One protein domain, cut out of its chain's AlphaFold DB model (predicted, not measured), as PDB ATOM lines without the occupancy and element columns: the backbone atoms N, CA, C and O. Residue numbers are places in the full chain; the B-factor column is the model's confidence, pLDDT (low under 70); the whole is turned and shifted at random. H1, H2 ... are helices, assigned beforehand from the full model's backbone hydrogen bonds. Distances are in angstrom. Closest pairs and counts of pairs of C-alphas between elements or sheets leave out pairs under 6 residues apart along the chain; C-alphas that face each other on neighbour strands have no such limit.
ATOM      1  N   THR A  56     316.053 359.767 234.984       91.12
ATOM      2  CA  THR A  56     315.057 360.755 234.528       91.12
ATOM      3  C   THR A  56     315.590 362.186 234.569       91.12
ATOM      4  O   THR A  56     315.248 362.987 233.704       91.12
ATOM      5  N   LYS A  57     316.426 362.521 235.563       91.56
ATOM      6  CA  LYS A  57     317.020 363.860 235.672       91.56
ATOM      7  C   LYS A  57     317.925 364.136 234.467       91.56
ATOM      8  O   LYS A  57     317.684 365.100 233.749       91.56
ATOM      9  N   TYR A  58     318.864 363.228 234.198       90.75
ATOM     10  CA  TYR A  58     319.772 363.308 233.052       90.75
ATOM     11  C   TYR A  58     319.019 363.363 231.719       90.75
ATOM     12  O   TYR A  58     319.288 364.233 230.899       90.75
ATOM     13  N   GLN A  59     318.025 362.487 231.529       93.94
ATOM     14  CA  GLN A  59     317.193 362.463 230.321       93.94
ATOM     15  C   GLN A  59     316.496 363.803 230.060       93.94
ATOM     16  O   GLN A  59     316.435 364.239 228.915       93.94
ATOM     17  N   ASN A  60     315.983 364.461 231.103       94.06
ATOM     18  CA  ASN A  60     315.332 365.760 230.959       94.06
ATOM     19  C   ASN A  60     316.344 366.873 230.662       94.06
ATOM     20  O   ASN A  60     316.115 367.670 229.759       94.06
ATOM     21  N   GLU A  61     317.469 366.918 231.379       94.00
ATOM     22  CA  GLU A  61     318.492 367.962 231.210       94.00
ATOM     23  C   GLU A  61     319.078 367.967 229.790       94.00
ATOM     24  O   GLU A  61     319.103 369.009 229.128       94.00
ATOM     25  N   ILE A  62     319.466 366.799 229.272       94.81
ATOM     26  CA  ILE A  62     319.995 366.682 227.904       94.81
ATOM     27  C   ILE A  62     318.919 366.940 226.845       94.81
ATOM     28  O   ILE A  62     319.244 367.434 225.760       94.81
ATOM     29  N   TYR A  63     317.655 366.595 227.134       95.62
ATOM     30  CA  TYR A  63     316.542 366.808 226.218       95.62
ATOM     31  C   TYR A  63     316.269 368.297 226.046       95.62
ATOM     32  O   TYR A  63     316.247 368.779 224.917       95.62
ATOM     33  N   GLU A  64     316.142 369.030 227.153       95.81
ATOM     34  CA  GLU A  64     315.930 370.479 227.146       95.81
ATOM     35  C   GLU A  64     317.103 371.205 226.476       95.81
ATOM     36  O   GLU A  64     316.897 372.010 225.565       95.81
ATOM     37  N   ARG A  65     318.349 370.864 226.845       96.56
ATOM     38  CA  ARG A  65     319.552 371.421 226.204       96.56
ATOM     39  C   ARG A  65     319.550 371.166 224.695       96.56
ATOM     40  O   ARG A  65     319.717 372.094 223.908       96.56
ATOM     41  N   GLY A  66     319.321 369.919 224.281       97.19
ATOM     42  CA  GLY A  66     319.346 369.530 222.871       97.19
ATOM     43  C   GLY A  66     318.216 370.165 222.062       97.19
ATOM     44  O   GLY A  66     318.445 370.632 220.948       97.19
ATOM     45  N   LEU A  67     317.005 370.239 222.620       96.12
ATOM     46  CA  LEU A  67     315.860 370.867 221.964       96.12
ATOM     47  C   LEU A  67     316.093 372.368 221.742       96.12
ATOM     48  O   LEU A  67     315.795 372.878 220.659       96.12
ATOM     49  N   ASN A  68     316.678 373.059 222.721       96.38
ATOM     50  CA  ASN A  68     317.033 374.473 222.593       96.38
ATOM     51  C   ASN A  68     318.053 374.701 221.469       96.38
ATOM     52  O   ASN A  68     317.850 375.575 220.627       96.38
ATOM     53  N   LEU A  69     319.101 373.876 221.385       96.88
ATOM     54  CA  LEU A  69     320.098 373.977 220.311       96.88
ATOM     55  C   LEU A  69     319.492 373.687 218.931       96.88
ATOM     56  O   LEU A  69     319.717 374.430 217.975       96.88
ATOM     57  N   ILE A  70     318.666 372.641 218.813       96.56
ATOM     58  CA  ILE A  70     318.012 372.286 217.544       96.56
ATOM     59  C   ILE A  70     317.099 373.416 217.063       96.56
ATOM     60  O   ILE A  70     317.143 373.783 215.887       96.56
ATOM     61  N   THR A  71     316.263 373.954 217.953       94.00
ATOM     62  CA  THR A  71     315.294 374.998 217.593       94.00
ATOM     63  C   THR A  71     315.982 376.314 217.235       94.00
ATOM     64  O   THR A  71     315.572 376.948 216.266       94.00
ATOM     65  N   LYS A  72     317.060 376.684 217.937       94.00
ATOM     66  CA  LYS A  72     317.819 377.916 217.683       94.00
ATOM     67  C   LYS A  72     318.698 377.851 216.429       94.00
ATOM     68  O   LYS A  72     318.797 378.841 215.715       94.00
ATOM     69  N   GLU A  73     319.346 376.718 216.155       95.12
ATOM     70  CA  GLU A  73     320.452 376.670 215.178       95.12
ATOM     71  C   GLU A  73     320.180 375.824 213.927       95.12
ATOM     72  O   GLU A  73     320.907 375.912 212.924       95.12
ATOM     73  N   GLN A  74     319.164 374.956 213.972       94.00
ATOM     74  CA  GLN A  74     318.954 373.941 212.938       94.00
ATOM     75  C   GLN A  74     317.544 373.870 212.372       94.00
ATOM     76  O   GLN A  74     317.359 373.159 211.384       94.00
ATOM     77  N   LEU A  75     316.558 374.563 212.943       93.06
ATOM     78  CA  LEU A  75     315.153 374.403 212.552       93.06
ATOM     79  C   LEU A  75     314.913 374.634 211.046       93.06
ATOM     80  O   LEU A  75     314.147 373.881 210.427       93.06
ATOM     81  N   ASP A  76     315.656 375.580 210.461       93.25
ATOM     82  CA  ASP A  76     315.644 375.951 209.036       93.25
ATOM     83  C   ASP A  76     316.477 375.024 208.135       93.25
ATOM     84  O   ASP A  76     316.551 375.214 206.923       93.25
ATOM     85  N   LYS A  77     317.105 373.991 208.707       95.38
ATOM     86  CA  LYS A  77     317.907 372.978 208.006       95.38
ATOM     87  C   LYS A  77     317.206 371.620 208.146       95.38
ATOM     88  O   LYS A  77     317.639 370.797 208.958       95.38
ATOM     89  N   PRO A  78     316.149 371.318 207.355       92.88
ATOM     90  CA  PRO A  78     315.214 370.227 207.646       92.88
ATOM     91  C   PRO A  78     315.860 368.852 207.815       92.88
ATOM     92  O   PRO A  78     315.419 368.045 208.634       92.88
ATOM     93  N   PHE A  79     316.907 368.574 207.036       94.56
ATOM     94  CA  PHE A  79     317.648 367.323 207.147       94.56
ATOM     95  C   PHE A  79     318.430 367.237 208.462       94.56
ATOM     96  O   PHE A  79     318.287 366.247 209.177       94.56
ATOM     97  N   LEU A  80     319.201 368.275 208.804       95.94
ATOM     98  CA  LEU A  80     320.016 368.299 210.020       95.94
ATOM     99  C   LEU A  80     319.143 368.314 211.272       95.94
ATOM    100  O   LEU A  80     319.356 367.478 212.144       95.94
ATOM    101  N   SER A  81     318.092 369.142 211.311       96.88
ATOM    102  CA  SER A  81     317.149 369.145 212.435       96.88
ATOM    103  C   SER A  81     316.531 367.767 212.662       96.88
ATOM    104  O   SER A  81     316.367 367.343 213.798       96.88
ATOM    105  N   ALA A  82     316.215 367.032 211.587       97.19
ATOM    106  CA  ALA A  82     315.636 365.696 211.699       97.19
ATOM    107  C   ALA A  82     316.651 364.647 212.180       97.19
ATOM    108  O   ALA A  82     316.270 363.732 212.909       97.19
ATOM    109  N   CYS A  83     317.925 364.760 211.785       97.19
ATOM    110  CA  CYS A  83     318.997 363.923 212.327       97.19
ATOM    111  C   CYS A  83     319.170 364.168 213.828       97.19
ATOM    112  O   CYS A  83     319.076 363.215 214.600       97.19
ATOM    113  N   SER A  84     319.309 365.434 214.222       97.81
ATOM    114  CA  SER A  84     319.496 365.840 215.614       97.81
ATOM    115  C   SER A  84     318.319 365.456 216.494       97.81
ATOM    116  O   SER A  84     318.499 364.850 217.546       97.81
ATOM    117  N   TYR A  85     317.096 365.716 216.034       97.44
ATOM    118  CA  TYR A  85     315.894 365.397 216.794       97.44
ATOM    119  C   TYR A  85     315.652 363.884 216.912       97.44
ATOM    120  O   TYR A  85     315.169 363.410 217.942       97.44
ATOM    121  N   ARG A  86     316.044 363.090 215.901       97.44
ATOM    122  CA  ARG A  86     316.093 361.621 216.018       97.44
ATOM    123  C   ARG A  86     317.027 361.210 217.156       97.44
ATOM    124  O   ARG A  86     316.615 360.419 217.999       97.44
ATOM    125  N   THR A  87     318.270 361.688 217.156       97.56
ATOM    126  CA  THR A  87     319.269 361.291 218.162       97.56
ATOM    127  C   THR A  87     318.821 361.724 219.556       97.56
ATOM    128  O   THR A  87     318.820 360.913 220.480       97.56
ATOM    129  N   LEU A  88     318.293 362.944 219.679       97.31
ATOM    130  CA  LEU A  88     317.685 363.452 220.907       97.31
ATOM    131  C   LEU A  88     316.537 362.555 221.395       97.31
ATOM    132  O   LEU A  88     316.474 362.198 222.567       97.31
ATOM    133  N   SER A  89     315.664 362.117 220.484       96.56
ATOM    134  CA  SER A  89     314.569 361.192 220.800       96.56
ATOM    135  C   SER A  89     315.068 359.848 221.335       96.56
ATOM    136  O   SER A  89     314.451 359.288 222.240       96.56
ATOM    137  N   LEU A  90     316.177 359.315 220.817       96.38
ATOM    138  CA  LEU A  90     316.794 358.103 221.365       96.38
ATOM    139  C   LEU A  90     317.345 358.354 222.777       96.38
ATOM    140  O   LEU A  90     317.105 357.551 223.675       96.38
ATOM    141  N   LEU A  91     317.987 359.499 223.020       95.50
ATOM    142  CA  LEU A  91     318.517 359.850 224.342       95.50
ATOM    143  C   LEU A  91     317.444 359.922 225.444       95.50
ATOM    144  O   LEU A  91     317.729 359.552 226.580       95.50
ATOM    145  N   THR A  92     316.196 360.296 225.123       94.19
ATOM    146  CA  THR A  92     315.093 360.354 226.116       94.19
ATOM    147  C   THR A  92     314.757 359.016 226.782       94.19
ATOM    148  O   THR A  92     314.092 358.994 227.815       94.19
ATOM    149  N   TYR A  93     315.216 357.896 226.217       93.50
ATOM    150  CA  TYR A  93     315.058 356.558 226.793       93.50
ATOM    151  C   TYR A  93     316.397 355.908 227.159       93.50
ATOM    152  O   TYR A  93     316.407 354.752 227.587       93.50
ATOM    153  N   CYS A  94     317.508 356.633 227.023       93.06
ATOM    154  CA  CYS A  94     318.842 356.144 227.342       93.06
ATOM    155  C   CYS A  94     319.046 356.013 228.852       93.06
ATOM    156  O   CYS A  94     318.547 356.819 229.639       93.06
ATOM    157  N   ARG A  95     319.763 354.964 229.255       92.00
ATOM    158  CA  ARG A  95     320.174 354.710 230.643       92.00
ATOM    159  C   ARG A  95     321.665 354.394 230.763       92.00
ATOM    160  O   ARG A  95     322.093 353.934 231.815       92.00
ATOM    161  N   ASP A  96     322.425 354.628 229.700       91.38
ATOM    162  CA  ASP A  96     323.878 354.507 229.694       91.38
ATOM    163  C   ASP A  96     324.478 355.726 230.402       91.38
ATOM    164  O   ASP A  96     324.375 356.861 229.925       91.38
ATOM    165  N   LYS A  97     325.063 355.483 231.577       89.75
ATOM    166  CA  LYS A  97     325.693 356.519 232.390       89.75
ATOM    167  C   LYS A  97     326.931 357.086 231.708       89.75
ATOM    168  O   LYS A  97     327.089 358.302 231.673       89.75
ATOM    169  N   ASN A  98     327.758 356.227 231.117       91.12
ATOM    170  CA  ASN A  98     328.999 356.629 230.460       91.12
ATOM    171  C   ASN A  98     328.703 357.570 229.286       91.12
ATOM    172  O   ASN A  98     329.406 358.561 229.080       91.12
ATOM    173  N   LEU A  99     327.618 357.306 228.550       92.19
ATOM    174  CA  LEU A  99     327.158 358.205 227.498       92.19
ATOM    175  C   LEU A  99     326.704 359.567 228.048       92.19
ATOM    176  O   LEU A  99     327.031 360.594 227.452       92.19
ATOM    177  N   PHE A 100     325.975 359.609 229.166       92.62
ATOM    178  CA  PHE A 100     325.572 360.886 229.766       92.62
ATOM    179  C   PHE A 100     326.741 361.662 230.363       92.62
ATOM    180  O   PHE A 100     326.827 362.863 230.123       92.62
ATOM    181  N   ASP A 101     327.668 361.001 231.051       91.44
ATOM    182  CA  ASP A 101     328.878 361.636 231.577       91.44
ATOM    183  C   ASP A 101     329.711 362.239 230.434       91.44
ATOM    184  O   ASP A 101     330.194 363.367 230.534       91.44
ATOM    185  N   LYS A 102     329.783 361.550 229.287       93.62
ATOM    186  CA  LYS A 102     330.395 362.085 228.066       93.62
ATOM    187  C   LYS A 102     329.660 363.325 227.538       93.62
ATOM    188  O   LYS A 102     330.307 364.331 227.265       93.62
ATOM    189  N   ILE A 103     328.332 363.268 227.404       95.31
ATOM    190  CA  ILE A 103     327.517 364.384 226.884       95.31
ATOM    191  C   ILE A 103     327.571 365.608 227.808       95.31
ATOM    192  O   ILE A 103     327.595 366.740 227.329       95.31
ATOM    193  N   ASN A 104     327.614 365.403 229.123       93.00
ATOM    194  CA  ASN A 104     327.706 366.490 230.098       93.00
ATOM    195  C   ASN A 104     329.010 367.287 229.966       93.00
ATOM    196  O   ASN A 104     329.013 368.483 230.243       93.00
ATOM    197  N   ASN A 105     330.083 366.646 229.499       95.25
ATOM    198  CA  ASN A 105     331.369 367.295 229.255       95.25
ATOM    199  C   ASN A 105     331.461 367.985 227.885       95.25
ATOM    200  O   ASN A 105     332.436 368.686 227.634       95.25
ATOM    201  N   PHE A 106     330.475 367.807 227.000       97.81
ATOM    202  CA  PHE A 106     330.457 368.493 225.712       97.81
ATOM    203  C   PHE A 106     330.126 369.976 225.867       97.81
ATOM    204  O   PHE A 106     329.179 370.348 226.567       97.81
ATOM    205  N   THR A 107     330.820 370.810 225.101       97.69
ATOM    206  CA  THR A 107     330.353 372.141 224.696       97.69
ATOM    207  C   THR A 107     329.060 372.040 223.876       97.69
ATOM    208  O   THR A 107     328.670 370.963 223.415       97.69
ATOM    209  N   ASP A 108     328.342 373.152 223.695       97.25
ATOM    210  CA  ASP A 108     327.113 373.151 222.886       97.25
ATOM    211  C   ASP A 108     327.379 372.765 221.423       97.25
ATOM    212  O   ASP A 108     326.588 372.031 220.832       97.25
ATOM    213  N   GLU A 109     328.522 373.175 220.868       96.88
ATOM    214  CA  GLU A 109     328.947 372.811 219.514       96.88
ATOM    215  C   GLU A 109     329.209 371.304 219.386       96.88
ATOM    216  O   GLU A 109     328.690 370.662 218.468       96.88
ATOM    217  N   GLU A 110     329.947 370.715 220.335       97.75
ATOM    218  CA  GLU A 110     330.222 369.272 220.369       97.75
ATOM    219  C   GLU A 110     328.943 368.453 220.554       97.75
ATOM    220  O   GLU A 110     328.743 367.447 219.870       97.75
ATOM    221  N   TYR A 111     328.039 368.892 221.436       97.81
ATOM    222  CA  TYR A 111     326.770 368.201 221.637       97.81
ATOM    223  C   TYR A 111     325.890 368.282 220.392       97.81
ATOM    224  O   TYR A 111     325.297 367.283 219.976       97.81
ATOM    225  N   LEU A 112     325.836 369.443 219.744       96.81
ATOM    226  CA  LEU A 112     325.083 369.600 218.513       96.81
ATOM    227  C   LEU A 112     325.673 368.760 217.371       96.81
ATOM    228  O   LEU A 112     324.912 368.208 216.574       96.81
ATOM    229  N   GLU A 113     326.997 368.632 217.284       96.94
ATOM    230  CA  GLU A 113     327.655 367.746 216.318       96.94
ATOM    231  C   GLU A 113     327.355 366.270 216.597       96.94
ATOM    232  O   GLU A 113     326.978 365.538 215.679       96.94
ATOM    233  N   PHE A 114     327.386 365.856 217.866       97.00
ATOM    234  CA  PHE A 114     326.946 364.524 218.281       97.00
ATOM    235  C   PHE A 114     325.496 364.241 217.860       97.00
ATOM    236  O   PHE A 114     325.201 363.182 217.307       97.00
ATOM    237  N   LEU A 115     324.578 365.190 218.071       97.44
ATOM    238  CA  LEU A 115     323.172 365.014 217.709       97.44
ATOM    239  C   LEU A 115     322.984 364.839 216.191       97.44
ATOM    240  O   LEU A 115     322.192 363.988 215.770       97.44
ATOM    241  N   LYS A 116     323.714 365.597 215.361       95.56
ATOM    242  CA  LYS A 116     323.606 365.543 213.888       95.56
ATOM    243  C   LYS A 116     324.005 364.196 213.294       95.56
ATOM    244  O   LYS A 116     323.648 363.932 212.139       95.56
ATOM    245  N   ASP A 117     324.737 363.365 214.030       93.44
ATOM    246  CA  ASP A 117     325.241 362.108 213.505       93.44
ATOM    247  C   ASP A 117     324.088 361.194 213.035       93.44
ATOM    248  O   ASP A 117     323.250 360.655 213.771       93.44
ATOM    249  N   LYS A 118     324.031 361.017 211.712       89.31
ATOM    250  CA  LYS A 118     323.023 360.191 211.044       89.31
ATOM    251  C   LYS A 118     323.211 358.702 211.331       89.31
ATOM    252  O   LYS A 118     322.294 357.933 211.034       89.31
ATOM    253  N   ASN A 119     324.377 358.310 211.844       89.50
ATOM    254  CA  ASN A 119     324.769 356.934 212.084       89.50
ATOM    255  C   ASN A 119     324.667 356.516 213.549       89.50
ATOM    256  O   ASN A 119     324.744 355.313 213.766       89.50
ATOM    257  N   SER A 120     324.422 357.423 214.498       86.94
ATOM    258  CA  SER A 120     324.379 357.085 215.928       86.94
ATOM    259  C   SER A 120     323.492 355.878 216.222       86.94
ATOM    260  O   SER A 120     322.353 355.803 215.736       86.94
ATOM    261  N   GLU A 121     324.023 354.959 217.024       86.50
ATOM    262  CA  GLU A 121     323.394 353.694 217.401       86.50
ATOM    263  C   GLU A 121     323.187 353.693 218.916       86.50
ATOM    264  O   GLU A 121     324.100 353.417 219.682       86.50
ATOM    265  N   ILE A 122     321.984 354.076 219.349       92.69
ATOM    266  CA  ILE A 122     321.586 354.088 220.762       92.69
ATOM    267  C   ILE A 122     320.438 353.092 220.908       92.69
ATOM    268  O   ILE A 122     319.323 353.358 220.452       92.69
ATOM    269  N   ILE A 123     320.710 351.933 221.513       92.19
ATOM    270  CA  ILE A 123     319.763 350.815 221.605       92.19
ATOM    271  C   ILE A 123     319.230 350.707 223.035       92.19
ATOM    272  O   ILE A 123     319.852 350.140 223.925       92.19
ATOM    273  N   ASN A 124     318.010 351.190 223.252       92.19
ATOM    274  CA  ASN A 124     317.422 351.281 224.591       92.19
ATOM    275  C   ASN A 124     316.625 350.038 225.018       92.19
ATOM    276  O   ASN A 124     315.642 350.162 225.748       92.19
ATOM    277  N   SER A 125     316.991 348.830 224.573       89.25
ATOM    278  CA  SER A 125     316.224 347.608 224.884       89.25
ATOM    279  C   SER A 125     316.114 347.348 226.392       89.25
ATOM    280  O   SER A 125     315.038 346.985 226.864       89.25
ATOM    281  N   LYS A 126     317.181 347.631 227.155       87.50
ATOM    282  CA  LYS A 126     317.234 347.511 228.626       87.50
ATOM    283  C   LYS A 126     316.315 348.507 229.358       87.50
ATOM    284  O   LYS A 126     315.974 348.303 230.520       87.50
ATOM    285  N   SER A 127     315.877 349.576 228.690       87.81
ATOM    286  CA  SER A 127     314.943 350.561 229.256       87.81
ATOM    287  C   SER A 127     313.484 350.097 229.220       87.81
ATOM    288  O   SER A 127     312.617 350.736 229.825       87.81
TER     289      SER A 127
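This is residues 56 to 127 of the 460 residues of an uncharacterized protein of Arcobacter sp. CECT 8986 (UniProt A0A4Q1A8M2). Two long helices, H1 and H2, lie side by side as a helical hairpin, and the short helix H4 crosses over both of them on one face, nearly at right angles. The short helix H3 lies over the same face of the hairpin, near the first residues of H1, and a tail of residues 117 to 127, with no named element, runs back along the H2 side. The printed part has 72 residues with four named helices, in the order H1, H2, H3, H4, and no named strand; the class is all helix. The whole is compact, with a radius of gyration of the C-alphas of 11.4 A, and its outline is elongated, spanning 34 by 22 by 17 A.

H1, residues 56 to 73, is the longest helix. It touches H2, residues 78 to 91, with the C-alphas of Ile 70 and Ser 81 closest at 6.1 A. They form a hairpin, running opposite ways at a shallow tilt of 6 degrees. H4, residues 108 to 116, touches H2, with the C-alphas of Ser 84 and Leu 115 closest at 4.3 A, and is about perpendicular to it at 85 degrees. H4 also touches H1, with residues 66 to 70 of H1 alone; the closest C-alphas are those of Leu 69 and Leu 112, 6.9 A apart, and the lines are about perpendicular at 89 degrees. H3, residues 97 to 104, touches no helix. It is close to H1 but not clearly touching, with the C-alphas of Tyr 58 and Phe 100 closest at 7.1 A; they run the same way at a steep tilt of 37 degrees, only just past shallow. H3 is also close to H4 but not clearly touching, with the C-alphas of Ile 103 and Tyr 111 closest at 6.5 A. H2 and H3 are apart. The helix packing is mostly crossed, but only just: of 3 touching pairs, 1 is at a shallow tilt. In H1, H2, H3 and H4 every O i to N i+4 pair is within hydrogen-bond range.

H1 has 18 residues and is 25.6 A long, from C-alpha 56 at (315.057, 360.755, 234.528) to C-alpha 73 at (320.452, 376.670, 215.178). H2 has 14 residues and is 19.9 A long. H3 has 8 residues and H4 has 9, ending with C-alpha 116 at (323.606, 365.543, 213.888).

The two C-alphas farthest apart, those of Asp 76 and Lys 126, are 34.6 A apart. The links H1 to H2, H2 to H3 and H3 to H4 are tight. The printed part has no cut. Its mean pLDDT is 94.2, and no printed residue is under 70.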